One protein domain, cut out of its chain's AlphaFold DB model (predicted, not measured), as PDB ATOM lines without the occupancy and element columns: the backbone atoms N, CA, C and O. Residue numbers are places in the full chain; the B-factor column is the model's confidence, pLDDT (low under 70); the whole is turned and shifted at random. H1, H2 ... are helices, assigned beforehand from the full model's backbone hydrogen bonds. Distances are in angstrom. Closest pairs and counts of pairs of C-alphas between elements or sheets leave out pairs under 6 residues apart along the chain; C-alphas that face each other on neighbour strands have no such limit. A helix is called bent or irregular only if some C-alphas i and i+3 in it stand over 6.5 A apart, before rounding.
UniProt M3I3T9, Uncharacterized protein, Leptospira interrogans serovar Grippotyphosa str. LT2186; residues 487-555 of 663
ATOM      1  N   PRO A 487     192.350 193.253  62.002       95.50
ATOM      2  CA  PRO A 487     190.902 193.118  62.166       95.50
ATOM      3  C   PRO A 487     190.131 193.027  60.843       95.50
ATOM      4  O   PRO A 487     189.212 192.220  60.727       95.50
ATOM      5  N   GLU A 488     190.503 193.820  59.837       93.56
ATOM      6  CA  GLU A 488     189.849 193.784  58.523       93.56
ATOM      7  C   GLU A 488     190.053 192.430  57.836       93.56
ATOM      8  O   GLU A 488     189.098 191.823  57.351       93.56
ATOM      9  N   TYR A 489     191.280 191.912  57.870       93.12
ATOM     10  CA  TYR A 489     191.628 190.603  57.337       93.12
ATOM     11  C   TYR A 489     190.862 189.461  58.017       93.12
ATOM     12  O   TYR A 489     190.341 188.581  57.334       93.12
ATOM     13  N   ALA A 490     190.711 189.507  59.344       93.19
ATOM     14  CA  ALA A 490     189.898 188.536  60.078       93.19
ATOM     15  C   ALA A 490     188.426 188.544  59.625       93.19
ATOM     16  O   ALA A 490     187.822 187.484  59.484       93.19
ATOM     17  N   LEU A 491     187.855 189.725  59.354       90.81
ATOM     18  CA  LEU A 491     186.489 189.846  58.828       90.81
ATOM     19  C   LEU A 491     186.354 189.309  57.400       90.81
ATOM     20  O   LEU A 491     185.289 188.820  57.032       90.81
ATOM     21  N   TRP A 492     187.402 189.421  56.584       90.44
ATOM     22  CA  TRP A 492     187.422 188.812  55.258       90.44
ATOM     23  C   TRP A 492     187.490 187.280  55.338       90.44
ATOM     24  O   TRP A 492     186.705 186.610  54.667       90.44
ATOM     25  N   LEU A 493     188.352 186.728  56.203       89.62
ATOM     26  CA  LEU A 493     188.457 185.279  56.429       89.62
ATOM     27  C   LEU A 493     187.124 184.643  56.851       89.62
ATOM     28  O   LEU A 493     186.833 183.514  56.467       89.62
ATOM     29  N   ASP A 494     186.306 185.376  57.608       87.25
ATOM     30  CA  ASP A 494     184.978 184.936  58.051       87.25
ATOM     31  C   ASP A 494     183.967 184.794  56.900       87.25
ATOM     32  O   ASP A 494     182.975 184.083  57.029       87.25
ATOM     33  N   LYS A 495     184.199 185.483  55.776       86.69
ATOM     34  CA  LYS A 495     183.274 185.541  54.634       86.69
ATOM     35  C   LYS A 495     183.695 184.677  53.455       86.69
ATOM     36  O   LYS A 495     182.838 184.269  52.680       86.69
ATOM     37  N   VAL A 496     184.995 184.463  53.273       86.69
ATOM     38  CA  VAL A 496     185.512 183.729  52.114       86.69
ATOM     39  C   VAL A 496     185.171 182.243  52.211       86.69
ATOM     40  O   VAL A 496     185.296 181.628  53.273       86.69
ATOM     41  N   ASN A 497     184.765 181.652  51.088       86.38
ATOM     42  CA  ASN A 497     184.629 180.208  50.982       86.38
ATOM     43  C   ASN A 497     186.023 179.585  50.773       86.38
ATOM     44  O   ASN A 497     186.678 179.899  49.778       86.38
ATOM     45  N   PRO A 498     186.499 178.695  51.662       85.50
ATOM     46  CA  PRO A 498     187.815 178.074  51.513       85.50
ATOM     47  C   PRO A 498     187.973 177.266  50.212       85.50
ATOM     48  O   PRO A 498     189.080 177.195  49.682       85.50
ATOM     49  N   GLU A 499     186.886 176.736  49.641       83.12
ATOM     50  CA  GLU A 499     186.927 176.014  48.359       83.12
ATOM     51  C   GLU A 499     187.355 176.907  47.181       83.12
ATOM     52  O   GLU A 499     187.940 176.421  46.209       83.12
ATOM     53  N   GLU A 500     187.116 178.221  47.265       80.69
ATOM     54  CA  GLU A 500     187.512 179.188  46.231       80.69
ATOM     55  C   GLU A 500     189.027 179.432  46.212       80.69
ATOM     56  O   GLU A 500     189.585 179.811  45.183       80.69
ATOM     57  N   LEU A 501     189.715 179.174  47.327       78.06
ATOM     58  CA  LEU A 501     191.145 179.450  47.487       78.06
ATOM     59  C   LEU A 501     192.037 178.322  46.936       78.06
ATOM     60  O   LEU A 501     193.230 178.553  46.710       78.06
ATOM     61  N   ARG A 502     191.464 177.132  46.687       71.94
ATOM     62  CA  ARG A 502     192.091 175.944  46.068       71.94
ATOM     63  C   ARG A 502     193.570 175.763  46.466       71.94
ATOM     64  O   ARG A 502     193.877 175.541  47.631       71.94
ATOM     65  N   SER A 503     194.496 175.893  45.510       67.31
ATOM     66  CA  SER A 503     195.937 175.640  45.665       67.31
ATOM     67  C   SER A 503     196.705 176.704  46.462       67.31
ATOM     68  O   SER A 503     197.917 176.591  46.607       67.31
ATOM     69  N   SER A 504     196.047 177.759  46.951       73.69
ATOM     70  CA  SER A 504     196.680 178.846  47.716       73.69
ATOM     71  C   SER A 504     196.191 178.943  49.163       73.69
ATOM     72  O   SER A 504     196.498 179.929  49.831       73.69
ATOM     73  N   ILE A 505     195.455 177.939  49.654       81.44
ATOM     74  CA  ILE A 505     194.829 177.909  50.989       81.44
ATOM     75  C   ILE A 505     195.819 178.113  52.152       81.44
ATOM     76  O   ILE A 505     195.453 178.653  53.195       81.44
ATOM     77  N   GLU A 506     197.087 177.752  51.960       80.75
ATOM     78  CA  GLU A 506     198.135 177.897  52.972       80.75
ATOM     79  C   GLU A 506     198.469 179.362  53.264       80.75
ATOM     80  O   GLU A 506     198.681 179.735  54.418       80.75
ATOM     81  N   LYS A 507     198.468 180.228  52.240       83.75
ATOM     82  CA  LYS A 507     198.887 181.632  52.388       83.75
ATOM     83  C   LYS A 507     197.956 182.421  53.319       83.75
ATOM     84  O   LYS A 507     198.475 183.151  54.166       83.75
ATOM     85  N   PRO A 508     196.616 182.297  53.216       86.94
ATOM     86  CA  PRO A 508     195.718 182.945  54.156       86.94
ATOM     87  C   PRO A 508     195.894 182.492  55.609       86.94
ATOM     88  O   PRO A 508     195.819 183.310  56.529       86.94
ATOM     89  N   ILE A 509     196.139 181.198  55.822       87.75
ATOM     90  CA  ILE A 509     196.340 180.631  57.158       87.75
ATOM     91  C   ILE A 509     197.684 181.091  57.727       87.75
ATOM     92  O   ILE A 509     197.758 181.437  58.907       87.75
ATOM     93  N   ALA A 510     198.717 181.190  56.883       86.25
ATOM     94  CA  ALA A 510     200.045 181.613  57.302       86.25
ATOM     95  C   ALA A 510     200.050 182.975  58.009       86.25
ATOM     96  O   ALA A 510     200.703 183.154  59.039       86.25
ATOM     97  N   LEU A 511     199.233 183.914  57.526       89.31
ATOM     98  CA  LEU A 511     199.152 185.252  58.106       89.31
ATOM     99  C   LEU A 511     198.623 185.258  59.555       89.31
ATOM    100  O   LEU A 511     198.963 186.158  60.328       89.31
ATOM    101  N   LEU A 512     197.829 184.249  59.946       90.25
ATOM    102  CA  LEU A 512     197.304 184.110  61.309       90.25
ATOM    103  C   LEU A 512     198.426 183.849  62.316       90.25
ATOM    104  O   LEU A 512     198.513 184.526  63.341       90.25
ATOM    105  N   TRP A 513     199.298 182.879  62.028       87.00
ATOM    106  CA  TRP A 513     200.384 182.516  62.939       87.00
ATOM    107  C   TRP A 513     201.639 183.378  62.781       87.00
ATOM    108  O   TRP A 513     202.466 183.384  63.688       87.00
ATOM    109  N   GLU A 514     201.764 184.156  61.700       87.81
ATOM    110  CA  GLU A 514     202.718 185.278  61.617       87.81
ATOM    111  C   GLU A 514     202.362 186.402  62.611       87.81
ATOM    112  O   GLU A 514     203.228 187.176  63.013       87.81
ATOM    113  N   ASN A 515     201.102 186.460  63.064       90.50
ATOM    114  CA  ASN A 515     200.587 187.462  64.001       90.50
ATOM    115  C   ASN A 515     199.923 186.804  65.234       90.50
ATOM    116  O   ASN A 515     198.764 187.092  65.555       90.50
ATOM    117  N   PRO A 516     200.637 185.923  65.966       90.31
ATOM    118  CA  PRO A 516     200.017 184.911  66.823       90.31
ATOM    119  C   PRO A 516     199.417 185.456  68.126       90.31
ATOM    120  O   PRO A 516     198.661 184.754  68.798       90.31
ATOM    121  N   THR A 517     199.756 186.692  68.497       90.88
ATOM    122  CA  THR A 517     199.286 187.370  69.714       90.88
ATOM    123  C   THR A 517     198.154 188.360  69.451       90.88
ATOM    124  O   THR A 517     197.566 188.872  70.404       90.88
ATOM    125  N   HIS A 518     197.827 188.649  68.186       94.38
ATOM    126  CA  HIS A 518     196.808 189.642  67.867       94.38
ATOM    127  C   HIS A 518     195.396 189.080  68.129       94.38
ATOM    128  O   HIS A 518     195.053 188.035  67.564       94.38
ATOM    129  N   PRO A 519     194.528 189.766  68.905       95.38
ATOM    130  CA  PRO A 519     193.218 189.233  69.296       95.38
ATOM    131  C   PRO A 519     192.344 188.781  68.120       95.38
ATOM    132  O   PRO A 519     191.795 187.683  68.146       95.38
ATOM    133  N   SER A 520     192.270 189.576  67.046       95.75
ATOM    134  CA  SER A 520     191.483 189.219  65.852       95.75
ATOM    135  C   SER A 520     192.010 187.977  65.126       95.75
ATOM    136  O   SER A 520     191.218 187.242  64.547       95.75
ATOM    137  N   MET A 521     193.325 187.728  65.161       95.44
ATOM    138  CA  MET A 521     193.916 186.542  64.530       95.44
ATOM    139  C   MET A 521     193.612 185.304  65.360       95.44
ATOM    140  O   MET A 521     193.204 184.288  64.809       95.44
ATOM    141  N   ILE A 522     193.739 185.409  66.688       94.62
ATOM    142  CA  ILE A 522     193.367 184.340  67.617       94.62
ATOM    143  C   ILE A 522     191.900 183.952  67.405       94.62
ATOM    144  O   ILE A 522     191.614 182.770  67.238       94.62
ATOM    145  N   GLU A 523     190.989 184.923  67.358       95.00
ATOM    146  CA  GLU A 523     189.562 184.650  67.158       95.00
ATOM    147  C   GLU A 523     189.281 183.990  65.800       95.00
ATOM    148  O   GLU A 523     188.626 182.949  65.747       95.00
ATOM    149  N   ALA A 524     189.849 184.516  64.708       94.56
ATOM    150  CA  ALA A 524     189.729 183.897  63.386       94.56
ATOM    151  C   ALA A 524     190.270 182.455  63.377       94.56
ATOM    152  O   ALA A 524     189.619 181.541  62.871       94.56
ATOM    153  N   GLY A 525     191.417 182.218  64.017       93.88
ATOM    154  CA  GLY A 525     191.990 180.884  64.169       93.88
ATOM    155  C   GLY A 525     191.092 179.931  64.958       93.88
ATOM    156  O   GLY A 525     190.981 178.762  64.596       93.88
ATOM    157  N   ARG A 526     190.406 180.401  66.010       94.31
ATOM    158  CA  ARG A 526     189.438 179.574  66.756       94.31
ATOM    159  C   ARG A 526     188.273 179.152  65.863       94.31
ATOM    160  O   ARG A 526     187.876 177.991  65.919       94.31
ATOM    161  N   LYS A 527     187.761 180.043  65.012       91.75
ATOM    162  CA  LYS A 527     186.702 179.700  64.049       91.75
ATOM    163  C   LYS A 527     187.157 178.671  63.010       91.75
ATOM    164  O   LYS A 527     186.417 177.732  62.719       91.75
ATOM    165  N   ILE A 528     188.372 178.826  62.486       91.62
ATOM    166  CA  ILE A 528     188.939 177.942  61.457       91.62
ATOM    167  C   ILE A 528     189.237 176.549  62.021       91.62
ATOM    168  O   ILE A 528     188.865 175.552  61.414       91.62
ATOM    169  N   PHE A 529     189.893 176.469  63.182       91.19
ATOM    170  CA  PHE A 529     190.397 175.194  63.695       91.19
ATOM    171  C   PHE A 529     189.492 174.541  64.742       91.19
ATOM    172  O   PHE A 529     189.446 173.318  64.824       91.19
ATOM    173  N   LEU A 530     188.779 175.310  65.570       91.12
ATOM    174  CA  LEU A 530     188.086 174.774  66.753       91.12
ATOM    175  C   LEU A 530     186.565 174.723  66.614       91.12
ATOM    176  O   LEU A 530     185.939 173.873  67.244       91.12
ATOM    177  N   GLN A 531     185.961 175.582  65.798       90.81
ATOM    178  CA  GLN A 531     184.512 175.592  65.586       90.81
ATOM    179  C   GLN A 531     184.113 174.705  64.403       90.81
ATOM    180  O   GLN A 531     184.923 174.421  63.524       90.81
ATOM    181  N   ASN A 532     182.857 174.258  64.380       85.44
ATOM    182  CA  ASN A 532     182.306 173.561  63.222       85.44
ATOM    183  C   ASN A 532     181.976 174.590  62.126       85.44
ATOM    184  O   ASN A 532     180.892 175.170  62.128       85.44
ATOM    185  N   SER A 533     182.944 174.870  61.257       86.12
ATOM    186  CA  SER A 533     182.873 175.875  60.192       86.12
ATOM    187  C   SER A 533     183.172 175.256  58.825       86.12
ATOM    188  O   SER A 533     183.782 174.188  58.745       86.12
ATOM    189  N   SER A 534     182.791 175.945  57.741       86.06
ATOM    190  CA  SER A 534     183.151 175.547  56.368       86.06
ATOM    191  C   SER A 534     184.663 175.375  56.205       86.06
ATOM    192  O   SER A 534     185.111 174.424  55.572       86.06
ATOM    193  N   TRP A 535     185.445 176.243  56.852       89.38
ATOM    194  CA  TRP A 535     186.895 176.127  56.975       89.38
ATOM    195  C   TRP A 535     187.327 174.812  57.615       89.38
ATOM    196  O   TRP A 535     188.101 174.076  57.005       89.38
ATOM    197  N   ARG A 536     186.811 174.472  58.803       87.25
ATOM    198  CA  ARG A 536     187.192 173.227  59.482       87.25
ATOM    199  C   ARG A 536     186.854 171.997  58.641       87.25
ATOM    200  O   ARG A 536     187.695 171.115  58.494       87.25
ATOM    201  N   SER A 537     185.650 171.954  58.072       85.50
ATOM    202  CA  SER A 537     185.209 170.836  57.233       85.50
ATOM    203  C   SER A 537     186.058 170.686  55.972       85.50
ATOM    204  O   SER A 537     186.436 169.569  55.634       85.50
ATOM    205  N   TYR A 538     186.386 171.791  55.294       85.12
ATOM    206  CA  TYR A 538     187.207 171.769  54.084       85.12
ATOM    207  C   TYR A 538     188.632 171.285  54.366       85.12
ATOM    208  O   TYR A 538     189.128 170.375  53.703       85.12
ATOM    209  N   LEU A 539     189.265 171.851  55.400       85.25
ATOM    210  CA  LEU A 539     190.640 171.524  55.761       85.25
ATOM    211  C   LEU A 539     190.801 170.048  56.173       85.25
ATOM    212  O   LEU A 539     191.812 169.435  55.835       85.25
ATOM    213  N   GLU A 540     189.813 169.468  56.865       82.25
ATOM    214  CA  GLU A 540     189.823 168.051  57.261       82.25
ATOM    215  C   GLU A 540     189.462 167.099  56.104       82.25
ATOM    216  O   GLU A 540     190.076 166.040  55.983       82.25
ATOM    217  N   ARG A 541     188.492 167.451  55.243       77.94
ATOM    218  CA  ARG A 541     188.040 166.591  54.129       77.94
ATOM    219  C   ARG A 541     189.154 166.318  53.120       77.94
ATOM    220  O   ARG A 541     189.330 165.176  52.704       77.94
ATOM    221  N   ASP A 542     189.895 167.359  52.751       69.31
ATOM    222  CA  ASP A 542     190.887 167.289  51.672       69.31
ATOM    223  C   ASP A 542     192.312 167.007  52.213       69.31
ATOM    224  O   ASP A 542     193.282 166.919  51.460       69.31
ATOM    225  N   GLY A 543     192.440 166.791  53.530       75.38
ATOM    226  CA  GLY A 543     193.701 166.509  54.225       75.38
ATOM    227  C   GLY A 543     194.718 167.655  54.152       75.38
ATOM    228  O   GLY A 543     195.928 167.436  54.162       75.38
ATOM    229  N   ILE A 544     194.222 168.888  54.049       79.19
ATOM    230  CA  ILE A 544     195.038 170.103  53.952       79.19
ATOM    231  C   ILE A 544     195.733 170.383  55.289       79.19
ATOM    232  O   ILE A 544     196.796 170.989  55.327       79.19
ATOM    233  N   ILE A 545     195.155 169.952  56.414       81.25
ATOM    234  CA  ILE A 545     195.769 170.126  57.738       81.25
ATOM    235  C   ILE A 545     197.101 169.385  57.821       81.25
ATOM    236  O   ILE A 545     198.065 169.917  58.363       81.25
ATOM    237  N   GLU A 546     197.160 168.177  57.277       79.31
ATOM    238  CA  GLU A 546     198.372 167.379  57.165       79.31
ATOM    239  C   GLU A 546     199.411 168.075  56.274       79.31
ATOM    240  O   GLU A 546     200.582 168.154  56.645       79.31
ATOM    241  N   ASP A 547     198.985 168.659  55.157       77.69
ATOM    242  CA  ASP A 547     199.878 169.387  54.251       77.69
ATOM    243  C   ASP A 547     200.428 170.663  54.933       77.69
ATOM    244  O   ASP A 547     201.634 170.916  54.930       77.69
ATOM    245  N   LEU A 548     199.581 171.410  55.656       75.00
ATOM    246  CA  LEU A 548     199.995 172.562  56.473       75.00
ATOM    247  C   LEU A 548     200.988 172.163  57.572       75.00
ATOM    248  O   LEU A 548     201.926 172.905  57.859       75.00
ATOM    249  N   ILE A 549     200.783 171.008  58.210       74.88
ATOM    250  CA  ILE A 549     201.713 170.472  59.208       74.88
ATOM    251  C   ILE A 549     203.072 170.211  58.552       74.88
ATOM    252  O   ILE A 549     204.083 170.650  59.095       74.88
ATOM    253  N   GLU A 550     203.100 169.536  57.406       72.94
ATOM    254  CA  GLU A 550     204.334 169.190  56.690       72.94
ATOM    255  C   GLU A 550     205.112 170.437  56.246       72.94
ATOM    256  O   GLU A 550     206.306 170.572  56.526       72.94
ATOM    257  N   VAL A 551     204.430 171.406  55.631       69.44
ATOM    258  CA  VAL A 551     205.073 172.603  55.075       69.44
ATOM    259  C   VAL A 551     205.508 173.583  56.173       69.44
ATOM    260  O   VAL A 551     206.631 174.103  56.153       69.44
ATOM    261  N   GLU A 552     204.652 173.847  57.163       68.62
ATOM    262  CA  GLU A 552     204.796 175.020  58.035       68.62
ATOM    263  C   GLU A 552     205.331 174.699  59.438       68.62
ATOM    264  O   GLU A 552     205.942 175.567  60.076       68.62
ATOM    265  N   LEU A 553     205.204 173.463  59.943       67.94
ATOM    266  CA  LEU A 553     205.765 173.123  61.264       67.94
ATOM    267  C   LEU A 553     207.289 173.085  61.291       67.94
ATOM    268  O   LEU A 553     207.873 173.328  62.354       67.94
ATOM    269  N   SER A 554     207.933 172.879  60.142       61.97
ATOM    270  CA  SER A 554     209.381 173.039  59.988       61.97
ATOM    271  C   SER A 554     209.866 174.418  60.480       61.97
ATOM    272  O   SER A 554     210.961 174.540  61.035       61.97
ATOM    273  N   LYS A 555     209.011 175.448  60.384       67.06
ATOM    274  CA  LYS A 555     209.283 176.834  60.798       67.06
ATOM    275  C   LYS A 555     208.915 177.129  62.258       67.06
ATOM    276  O   LYS A 555     209.145 178.242  62.722       67.06
TER     277      LYS A 555
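This is residues 487 to 555 of the 663 residues of an uncharacterized protein of Leptospira interrogans serovar Grippotyphosa str. LT2186 (UniProt M3I3T9). Six short helices form two loose layers: H1, H2 and H3 make one, and H4, H5 and H6 make the other, with H1 and H3 packed on H4 and H2 packed on H5. H6, the longest helix, turns off at a corner after H5 and runs past the start of H3, with its last residues at the far edge of the domain. The printed part has 69 residues, with the helices in the order H1 to H6, no named strand, and the class all helix. It is compact, with a radius of gyration of the C-alphas of 11.4 A and spans of 27 by 27 by 20 A.

H6 is residues 544 to 555, 17.2 A from first to last C-alpha, and ends at C-alpha 555 (209.283, 176.834, 60.798). It is only just irregular: C-alphas 551 and 554 are 6.55 A apart. H5 is residues 534 to 541, and H4 is residues 519 to 529, 15.4 A long, beginning at C-alpha 519 (193.218, 189.233, 69.296). H3 is residues 506 to 514, 12.3 A long. H2 is residues 498 to 504 and irregular, with C-alphas 500 and 503 9.2 A apart. H1 is residues 487 to 493, beginning at C-alpha 487 (190.902, 193.118, 62.166).

H6 touches no helix. It is close to H3 but not clearly touching, the closest C-alphas being those of Glu 506 and Leu 548, 6.6 A apart. It is also close to H5 but not clearly touching, with the C-alphas of Leu 539 and Ile 545 5.7 A apart, and about perpendicular to it at 90 degrees. H5 touches H2, closest at the C-alphas of Pro 498 and Trp 535, 5.9 A, at a steep tilt of 56 degrees. H4 and H5 touch only at the corner, closest at the C-alphas of Ile 528 and Trp 535, 5.2 A. H4 is the hub. H3 and H4 are a helical hairpin, closest at the C-alphas of Leu 512 and Met 521, 5.3 A, running opposite ways at a steep tilt of 43 degrees. H1 touches H4, closest at the C-alphas of Pro 487 and Ser 520, 5.4 A, the same way at a shallow tilt of 14 degrees. H2 and H3 meet only through their link, and H1 and H2 are apart. In H1, H4 and H5 every O i to N i+4 pair is within hydrogen-bond range; the counts are 6 of 8 in H6, 2 of 5 in H3 and 0 of 3 in H2, where O i to N i+3 pairs within range number 4 of 6 in H3 and 2 of 4 in H2.

The two C-alphas farthest apart are those of Lys 495 and Ser 554, 29.4 A. The printed part has no cut, and its five links between helices are tight. The mean pLDDT of the printed part is 84.7, with residues 503, 542 and 551 to 555 under 70.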